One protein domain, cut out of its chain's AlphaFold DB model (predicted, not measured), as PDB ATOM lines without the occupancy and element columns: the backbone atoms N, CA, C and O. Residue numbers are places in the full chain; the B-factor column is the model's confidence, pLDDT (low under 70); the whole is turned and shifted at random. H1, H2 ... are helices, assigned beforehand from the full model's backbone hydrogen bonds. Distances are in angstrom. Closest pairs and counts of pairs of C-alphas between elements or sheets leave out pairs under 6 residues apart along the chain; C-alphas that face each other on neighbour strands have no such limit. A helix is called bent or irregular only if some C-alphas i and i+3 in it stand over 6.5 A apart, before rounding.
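What this domain is: This is residues 50 to 109 of the 115 residues of the protein "BAG family molecular chaperone regulator 5" of Hibiscus syriacus (UniProt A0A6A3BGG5). Two helices, H1 and H2, meet near their ends as a V, and a short helix, H4, packs at the corner of the V, near the end of H1 and the beginning of H2. Another short helix, H3, folds back and crosses the far part of H2 at a steep tilt of 49 degrees, away from H1, and the H1 arm of the V has no helix packed along its length. The printed part has 60 residues with four named helices, in the order H1, H2, H3, H4, and no named strand; the class is all helix, with 44 residues in the helices. The whole is compact, with a radius of gyration of the C-alphas of 11.7 A, and the C-alphas span 31 by 23 by 15 A.

How they stand to each other: H1, residues 50 to 62, and H2, residues 64 to 78, touch only at the corner by their link, and only just, with 3 pairs of C-alphas within 8 A. Their closest C-alphas are those of Met 59 and Val 67, 6.0 A apart, and H1 takes part with residues 59 to 60 alone, H2 with residues 66 to 67 alone. They run opposite ways at a steep tilt of 54 degrees. H2 is the hub, touching three other helices. H3, residues 83 to 90, touches H2 with 9 pairs of C-alphas within 8 A, the closest being those of Cys 76 and Cys 86 at 5.6 A; the two run opposite ways at a steep tilt of 49 degrees. H4, residues 99 to 106, only just touches residues 66 to 69 of H2, with 3 pairs within 8 A. The closest C-alphas of H2 and H4 are those of Cys 66 and Cys 102, 5.5 A apart, at a steep tilt of 62 degrees. H4 also only just touches residues 58 to 62 of H1, again with 3 pairs; the closest C-alphas are those of Gly 62 and Cys 105, 7.7 A apart. H1 and H3 are apart, and H3 and H4 are only just apart, with their closest C-alphas at 8.2 A. In H1, H3 and H4 every O i to N i+4 pair is within hydrogen-bond range; in H2 it is 9 of 11.

Where its parts are: H1 begins at C-alpha 50, (130.191, 118.898, 133.614), and measures 16.3 A from first to last C-alpha. H2, the longest helix, begins at C-alpha 64, (138.525, 112.037, 149.359), and measures 21.7 A; it is irregular, but only just, with C-alphas 65 and 68 standing 6.9 A apart. H3 measures 10.4 A. H4 measures 10.3 A and ends at C-alpha 106, (131.713, 119.917, 150.369).

The domain as a whole: The two C-alphas farthest apart are those of Gly 50 and Asn 93, at 34.9 A, while those of Gly 50 and Cys 109 are 13.9 A apart. The printed part has no cut. The links from H1 to H2 and from H2 to H3 are tight, and the link from H3 to H4, with 8 residues, is short. The mean pLDDT of the printed part is 85.1, and residues 50 and 94 are under 70.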
ATOM      1  N   GLY A  50     129.156 118.056 132.992       65.69
ATOM      2  CA  GLY A  50     130.191 118.898 133.614       65.69
ATOM      3  C   GLY A  50     130.027 119.118 135.122       65.69
ATOM      4  O   GLY A  50     130.995 119.001 135.865       65.69
ATOM      5  N   CYS A  51     128.803 119.344 135.614       75.38
ATOM      6  CA  CYS A  51     128.552 119.434 137.063       75.38
ATOM      7  C   CYS A  51     128.770 118.081 137.756       75.38
ATOM      8  O   CYS A  51     129.377 118.029 138.825       75.38
ATOM      9  N   LYS A  52     128.314 116.975 137.147       78.06
ATOM     10  CA  LYS A  52     128.518 115.627 137.698       78.06
ATOM     11  C   LYS A  52     130.006 115.312 137.791       78.06
ATOM     12  O   LYS A  52     130.455 114.850 138.834       78.06
ATOM     13  N   ASP A  53     130.750 115.591 136.728       80.50
ATOM     14  CA  ASP A  53     132.186 115.361 136.674       80.50
ATOM     15  C   ASP A  53     132.920 116.289 137.649       80.50
ATOM     16  O   ASP A  53     133.722 115.791 138.425       80.50
ATOM     17  N   CYS A  54     132.556 117.574 137.748       79.44
ATOM     18  CA  CYS A  54     133.083 118.492 138.769       79.44
ATOM     19  C   CYS A  54     132.838 117.974 140.190       79.44
ATOM     20  O   CYS A  54     133.736 117.990 141.028       79.44
ATOM     21  N   LEU A  55     131.627 117.491 140.479       79.81
ATOM     22  CA  LEU A  55     131.270 116.989 141.800       79.81
ATOM     23  C   LEU A  55     132.025 115.696 142.127       79.81
ATOM     24  O   LEU A  55     132.516 115.538 143.243       79.81
ATOM     25  N   VAL A  56     132.139 114.781 141.160       83.12
ATOM     26  CA  VAL A  56     132.914 113.540 141.290       83.12
ATOM     27  C   VAL A  56     134.397 113.851 141.486       83.12
ATOM     28  O   VAL A  56     135.026 113.253 142.358       83.12
ATOM     29  N   ASP A  57     134.934 114.807 140.735       83.00
ATOM     30  CA  ASP A  57     136.315 115.274 140.824       83.00
ATOM     31  C   ASP A  57     136.594 115.905 142.193       83.00
ATOM     32  O   ASP A  57     137.515 115.498 142.898       83.00
ATOM     33  N   GLN A  58     135.707 116.778 142.673       81.62
ATOM     34  CA  GLN A  58     135.823 117.382 143.998       81.62
ATOM     35  C   GLN A  58     135.634 116.394 145.143       81.62
ATOM     36  O   GLN A  58     136.295 116.507 146.176       81.62
ATOM     37  N   MET A  59     134.775 115.391 144.988       82.44
ATOM     38  CA  MET A  59     134.710 114.294 145.946       82.44
ATOM     39  C   MET A  59     136.013 113.485 145.942       82.44
ATOM     40  O   MET A  59     136.467 113.072 147.005       82.44
ATOM     41  N   LYS A  60     136.635 113.284 144.776       80.38
ATOM     42  CA  LYS A  60     137.858 112.489 144.622       80.38
ATOM     43  C   LYS A  60     139.117 113.214 145.106       80.38
ATOM     44  O   LYS A  60     139.933 112.581 145.767       80.38
ATOM     45  N   TYR A  61     139.274 114.500 144.806       80.12
ATOM     46  CA  TYR A  61     140.497 115.259 145.086       80.12
ATOM     47  C   TYR A  61     140.329 116.290 146.208       80.12
ATOM     48  O   TYR A  61     141.238 116.457 147.015       80.12
ATOM     49  N   GLY A  62     139.163 116.931 146.320       79.94
ATOM     50  CA  GLY A  62     138.890 117.918 147.370       79.94
ATOM     51  C   GLY A  62     138.535 117.289 148.720       79.94
ATOM     52  O   GLY A  62     139.069 117.682 149.756       79.94
ATOM     53  N   CYS A  63     137.648 116.289 148.717       86.88
ATOM     54  CA  CYS A  63     137.136 115.638 149.929       86.88
ATOM     55  C   CYS A  63     137.218 114.093 149.874       86.88
ATOM     56  O   CYS A  63     136.214 113.426 150.150       86.88
ATOM     57  N   PRO A  64     138.392 113.485 149.595       86.81
ATOM     58  CA  PRO A  64     138.525 112.037 149.359       86.81
ATOM     59  C   PRO A  64     138.023 111.173 150.520       86.81
ATOM     60  O   PRO A  64     137.441 110.107 150.322       86.81
ATOM     61  N   ARG A  65     138.204 111.648 151.758       86.31
ATOM     62  CA  ARG A  65     137.777 110.943 152.976       86.31
ATOM     63  C   ARG A  65     136.253 110.858 153.119       86.31
ATOM     64  O   ARG A  65     135.763 109.993 153.834       86.31
ATOM     65  N   CYS A  66     135.509 111.714 152.421       87.94
ATOM     66  CA  CYS A  66     134.049 111.753 152.459       87.94
ATOM     67  C   CYS A  66     133.386 110.819 151.449       87.94
ATOM     68  O   CYS A  66     132.224 110.463 151.625       87.94
ATOM     69  N   VAL A  67     134.115 110.377 150.422       88.19
ATOM     70  CA  VAL A  67     133.612 109.466 149.385       88.19
ATOM     71  C   VAL A  67     132.976 108.191 149.961       88.19
ATOM     72  O   VAL A  67     131.834 107.901 149.596       88.19
ATOM     73  N   PRO A  68     133.640 107.410 150.839       89.62
ATOM     74  CA  PRO A  68     133.051 106.175 151.358       89.62
ATOM     75  C   PRO A  68     131.800 106.435 152.207       89.62
ATOM     76  O   PRO A  68     130.806 105.723 152.057       89.62
ATOM     77  N   LEU A  69     131.811 107.490 153.028       89.31
ATOM     78  CA  LEU A  69     130.683 107.868 153.881       89.31
ATOM     79  C   LEU A  69     129.467 108.305 153.051       89.31
ATOM     80  O   LEU A  69     128.355 107.815 153.260       89.31
ATOM     81  N   LEU A  70     129.679 109.171 152.058       88.75
ATOM     82  CA  LEU A  70     128.627 109.637 151.152       88.75
ATOM     83  C   LEU A  70     128.070 108.494 150.291       88.75
ATOM     84  O   LEU A  70     126.859 108.413 150.097       88.75
ATOM     85  N   ARG A  71     128.917 107.562 149.830       90.88
ATOM     86  CA  ARG A  71     128.458 106.351 149.126       90.88
ATOM     87  C   ARG A  71     127.634 105.436 150.024       90.88
ATOM     88  O   ARG A  71     126.626 104.907 149.558       90.88
ATOM     89  N   CYS A  72     128.039 105.245 151.279       92.25
ATOM     90  CA  CYS A  72     127.261 104.467 152.242       92.25
ATOM     91  C   CYS A  72     125.868 105.072 152.420       92.25
ATOM     92  O   CYS A  72     124.865 104.371 152.278       92.25
ATOM     93  N   MET A  73     125.806 106.389 152.631       92.69
ATOM     94  CA  MET A  73     124.554 107.122 152.763       92.69
ATOM     95  C   MET A  73     123.658 106.982 151.547       92.69
ATOM     96  O   MET A  73     122.492 106.619 151.684       92.69
ATOM     97  N   ALA A  74     124.212 107.225 150.361       92.12
ATOM     98  CA  ALA A  74     123.468 107.129 149.117       92.12
ATOM     99  C   ALA A  74     122.879 105.723 148.936       92.12
ATOM    100  O   ALA A  74     121.682 105.589 148.706       92.12
ATOM    101  N   ARG A  75     123.682 104.668 149.134       95.00
ATOM    102  CA  ARG A  75     123.210 103.275 149.055       95.00
ATOM    103  C   ARG A  75     122.142 102.958 150.094       95.00
ATOM    104  O   ARG A  75     121.171 102.282 149.777       95.00
ATOM    105  N   CYS A  76     122.314 103.427 151.326       94.75
ATOM    106  CA  CYS A  76     121.357 103.181 152.394       94.75
ATOM    107  C   CYS A  76     119.998 103.838 152.106       94.75
ATOM    108  O   CYS A  76     118.963 103.189 152.254       94.75
ATOM    109  N   MET A  77     120.005 105.086 151.630       93.06
ATOM    110  CA  MET A  77     118.785 105.804 151.257       93.06
ATOM    111  C   MET A  77     118.133 105.212 150.004       93.06
ATOM    112  O   MET A  77     116.918 105.054 149.979       93.06
ATOM    113  N   TRP A  78     118.919 104.809 148.996       94.50
ATOM    114  CA  TRP A  78     118.396 104.078 147.833       94.50
ATOM    115  C   TRP A  78     117.758 102.741 148.212       94.50
ATOM    116  O   TRP A  78     116.834 102.297 147.541       94.50
ATOM    117  N   GLY A  79     118.208 102.122 149.304       94.12
ATOM    118  CA  GLY A  79     117.582 100.939 149.889       94.12
ATOM    119  C   GLY A  79     116.294 101.213 150.675       94.12
ATOM    120  O   GLY A  79     115.792 100.298 151.319       94.12
ATOM    121  N   GLY A  80     115.776 102.448 150.682       94.38
ATOM    122  CA  GLY A  80     114.515 102.813 151.340       94.38
ATOM    123  C   GLY A  80     114.600 103.002 152.858       94.38
ATOM    124  O   GLY A  80     113.574 103.136 153.523       94.38
ATOM    125  N   ALA A  81     115.800 103.015 153.443       95.56
ATOM    126  CA  ALA A  81     115.957 103.254 154.873       95.56
ATOM    127  C   ALA A  81     115.770 104.741 155.230       95.56
ATOM    128  O   ALA A  81     116.111 105.643 154.463       95.56
ATOM    129  N   SER A  82     115.267 105.001 156.440       94.75
ATOM    130  CA  SER A  82     115.138 106.363 156.956       94.75
ATOM    131  C   SER A  82     116.507 107.022 157.156       94.75
ATOM    132  O   SER A  82     117.510 106.364 157.444       94.75
ATOM    133  N   ARG A  83     116.540 108.357 157.069       90.88
ATOM    134  CA  ARG A  83     117.768 109.149 157.239       90.88
ATOM    135  C   ARG A  83     118.505 108.811 158.536       90.88
ATOM    136  O   ARG A  83     119.706 108.577 158.497       90.88
ATOM    137  N   SER A  84     117.803 108.758 159.669       91.69
ATOM    138  CA  SER A  84     118.396 108.437 160.975       91.69
ATOM    139  C   SER A  84     119.038 107.050 160.999       91.69
ATOM    140  O   SER A  84     120.141 106.891 161.519       91.69
ATOM    141  N   ARG A  85     118.402 106.058 160.366       92.50
ATOM    142  CA  ARG A  85     118.939 104.698 160.246       92.50
ATOM    143  C   ARG A  85     120.203 104.661 159.389       92.50
ATOM    144  O   ARG A  85     121.143 103.951 159.730       92.50
ATOM    145  N   CYS A  86     120.249 105.449 158.318       92.62
ATOM    146  CA  CYS A  86     121.435 105.565 157.474       92.62
ATOM    147  C   CYS A  86     122.582 106.312 158.149       92.62
ATOM    148  O   CYS A  86     123.722 105.887 158.007       92.62
ATOM    149  N   ILE A  87     122.288 107.358 158.928       89.44
ATOM    150  CA  ILE A  87     123.283 108.016 159.786       89.44
ATOM    151  C   ILE A  87     123.872 106.986 160.742       89.44
ATOM    152  O   ILE A  87     125.066 106.738 160.672       89.44
ATOM    153  N   ASN A  88     123.048 106.299 161.531       88.94
ATOM    154  CA  ASN A  88     123.550 105.321 162.496       88.94
ATOM    155  C   ASN A  88     124.375 104.193 161.840       88.94
ATOM    156  O   ASN A  88     125.378 103.747 162.379       88.94
ATOM    157  N   ARG A  89     123.977 103.748 160.642       89.12
ATOM    158  CA  ARG A  89     124.690 102.702 159.897       89.12
ATOM    159  C   ARG A  89     126.027 103.168 159.320       89.12
ATOM    160  O   ARG A  89     126.959 102.376 159.244       89.12
ATOM    161  N   CYS A  90     126.082 104.396 158.817       88.25
ATOM    162  CA  CYS A  90     127.211 104.881 158.027       88.25
ATOM    163  C   CYS A  90     128.195 105.730 158.832       88.25
ATOM    164  O   CYS A  90     129.355 105.817 158.447       88.25
ATOM    165  N   ASP A  91     127.766 106.342 159.934       81.56
ATOM    166  CA  ASP A  91     128.553 107.279 160.742       81.56
ATOM    167  C   ASP A  91     129.516 106.563 161.711       81.56
ATOM    168  O   ASP A  91     129.614 106.958 162.861       81.56
ATOM    169  N   CYS A  92     130.188 105.490 161.261       72.38
ATOM    170  CA  CYS A  92     131.305 104.754 161.893       72.38
ATOM    171  C   CYS A  92     131.459 104.872 163.433       72.38
ATOM    172  O   CYS A  92     132.575 105.079 163.910       72.38
ATOM    173  N   ASN A  93     130.375 104.774 164.211       71.19
ATOM    174  CA  ASN A  93     130.338 105.058 165.654       71.19
ATOM    175  C   ASN A  93     131.052 106.368 166.078       71.19
ATOM    176  O   ASN A  93     131.804 106.379 167.051       71.19
ATOM    177  N   GLY A  94     130.861 107.469 165.345       69.50
ATOM    178  CA  GLY A  94     131.517 108.755 165.618       69.50
ATOM    179  C   GLY A  94     132.968 108.852 165.123       69.50
ATOM    180  O   GLY A  94     133.690 109.786 165.482       69.50
ATOM    181  N   GLY A  95     133.417 107.901 164.299       74.12
ATOM    182  CA  GLY A  95     134.701 107.968 163.605       74.12
ATOM    183  C   GLY A  95     134.786 109.151 162.631       74.12
ATOM    184  O   GLY A  95     133.784 109.610 162.086       74.12
ATOM    185  N   LYS A  96     136.002 109.653 162.386       76.56
ATOM    186  CA  LYS A  96     136.229 110.763 161.444       76.56
ATOM    187  C   LYS A  96     136.474 110.274 160.006       76.56
ATOM    188  O   LYS A  96     137.153 109.262 159.821       76.56
ATOM    189  N   PRO A  97     136.054 111.044 158.983       82.38
ATOM    190  CA  PRO A  97     135.255 112.268 159.083       82.38
ATOM    191  C   PRO A  97     133.783 111.962 159.385       82.38
ATOM    192  O   PRO A  97     133.236 110.996 158.862       82.38
ATOM    193  N   SER A  98     133.143 112.816 160.179       87.50
ATOM    194  CA  SER A  98     131.693 112.770 160.390       87.50
ATOM    195  C   SER A  98     130.937 113.353 159.189       87.50
ATOM    196  O   SER A  98     131.504 114.036 158.324       87.50
ATOM    197  N   LEU A  99     129.618 113.160 159.138       84.88
ATOM    198  CA  LEU A  99     128.783 113.798 158.109       84.88
ATOM    199  C   LEU A  99     128.864 115.327 158.125       84.88
ATOM    200  O   LEU A  99     128.774 115.953 157.068       84.88
ATOM    201  N   SER A 100     129.020 115.940 159.298       85.19
ATOM    202  CA  SER A 100     129.170 117.391 159.429       85.19
ATOM    203  C   SER A 100     130.522 117.862 158.895       85.19
ATOM    204  O   SER A 100     130.559 118.861 158.172       85.19
ATOM    205  N   ASP A 101     131.602 117.113 159.144       87.88
ATOM    206  CA  ASP A 101     132.914 117.369 158.533       87.88
ATOM    207  C   ASP A 101     132.817 117.309 157.006       87.88
ATOM    208  O   ASP A 101     133.292 118.202 156.301       87.88
ATOM    209  N   CYS A 102     132.130 116.294 156.484       87.00
ATOM    210  CA  CYS A 102     131.945 116.131 155.050       87.00
ATOM    211  C   CYS A 102     131.056 117.202 154.429       87.00
ATOM    212  O   CYS A 102     131.373 117.698 153.348       87.00
ATOM    213  N   LYS A 103     130.007 117.639 155.130       84.44
ATOM    214  CA  LYS A 103     129.196 118.791 154.723       84.44
ATOM    215  C   LYS A 103     130.041 120.064 154.654       84.44
ATOM    216  O   LYS A 103     129.932 120.799 153.679       84.44
ATOM    217  N   LYS A 104     130.901 120.310 155.648       86.81
ATOM    218  CA  LYS A 104     131.798 121.477 155.687       86.81
ATOM    219  C   LYS A 104     132.887 121.413 154.614       86.81
ATOM    220  O   LYS A 104     133.281 122.444 154.076       86.81
ATOM    221  N   CYS A 105     133.375 120.217 154.288       85.44
ATOM    222  CA  CYS A 105     134.317 120.020 153.191       85.44
ATOM    223  C   CYS A 105     133.640 120.300 151.842       85.44
ATOM    224  O   CYS A 105     134.119 121.121 151.062       85.44
ATOM    225  N   MET A 106     132.468 119.704 151.603       79.44
ATOM    226  CA  MET A 106     131.713 119.917 150.369       79.44
ATOM    227  C   MET A 106     131.142 121.328 150.230       79.44
ATOM    228  O   MET A 106     130.966 121.777 149.108       79.44
ATOM    229  N   SER A 107     130.900 122.079 151.308       79.19
ATOM    230  CA  SER A 107     130.480 123.484 151.183       79.19
ATOM    231  C   SER A 107     131.581 124.390 150.626       79.19
ATOM    232  O   SER A 107     131.296 125.494 150.181       79.19
ATOM    233  N   ARG A 108     132.845 123.943 150.645       75.50
ATOM    234  CA  ARG A 108     133.956 124.612 149.948       75.50
ATOM    235  C   ARG A 108     134.005 124.259 148.461       75.50
ATOM    236  O   ARG A 108     134.841 124.793 147.734       75.50
ATOM    237  N   CYS A 109     133.151 123.339 148.012       73.44
ATOM    238  CA  CYS A 109     133.074 122.934 146.625       73.44
ATOM    239  C   CYS A 109     132.535 124.082 145.775       73.44
ATOM    240  O   CYS A 109     131.459 124.607 146.040       73.44
TER     241      CYS A 109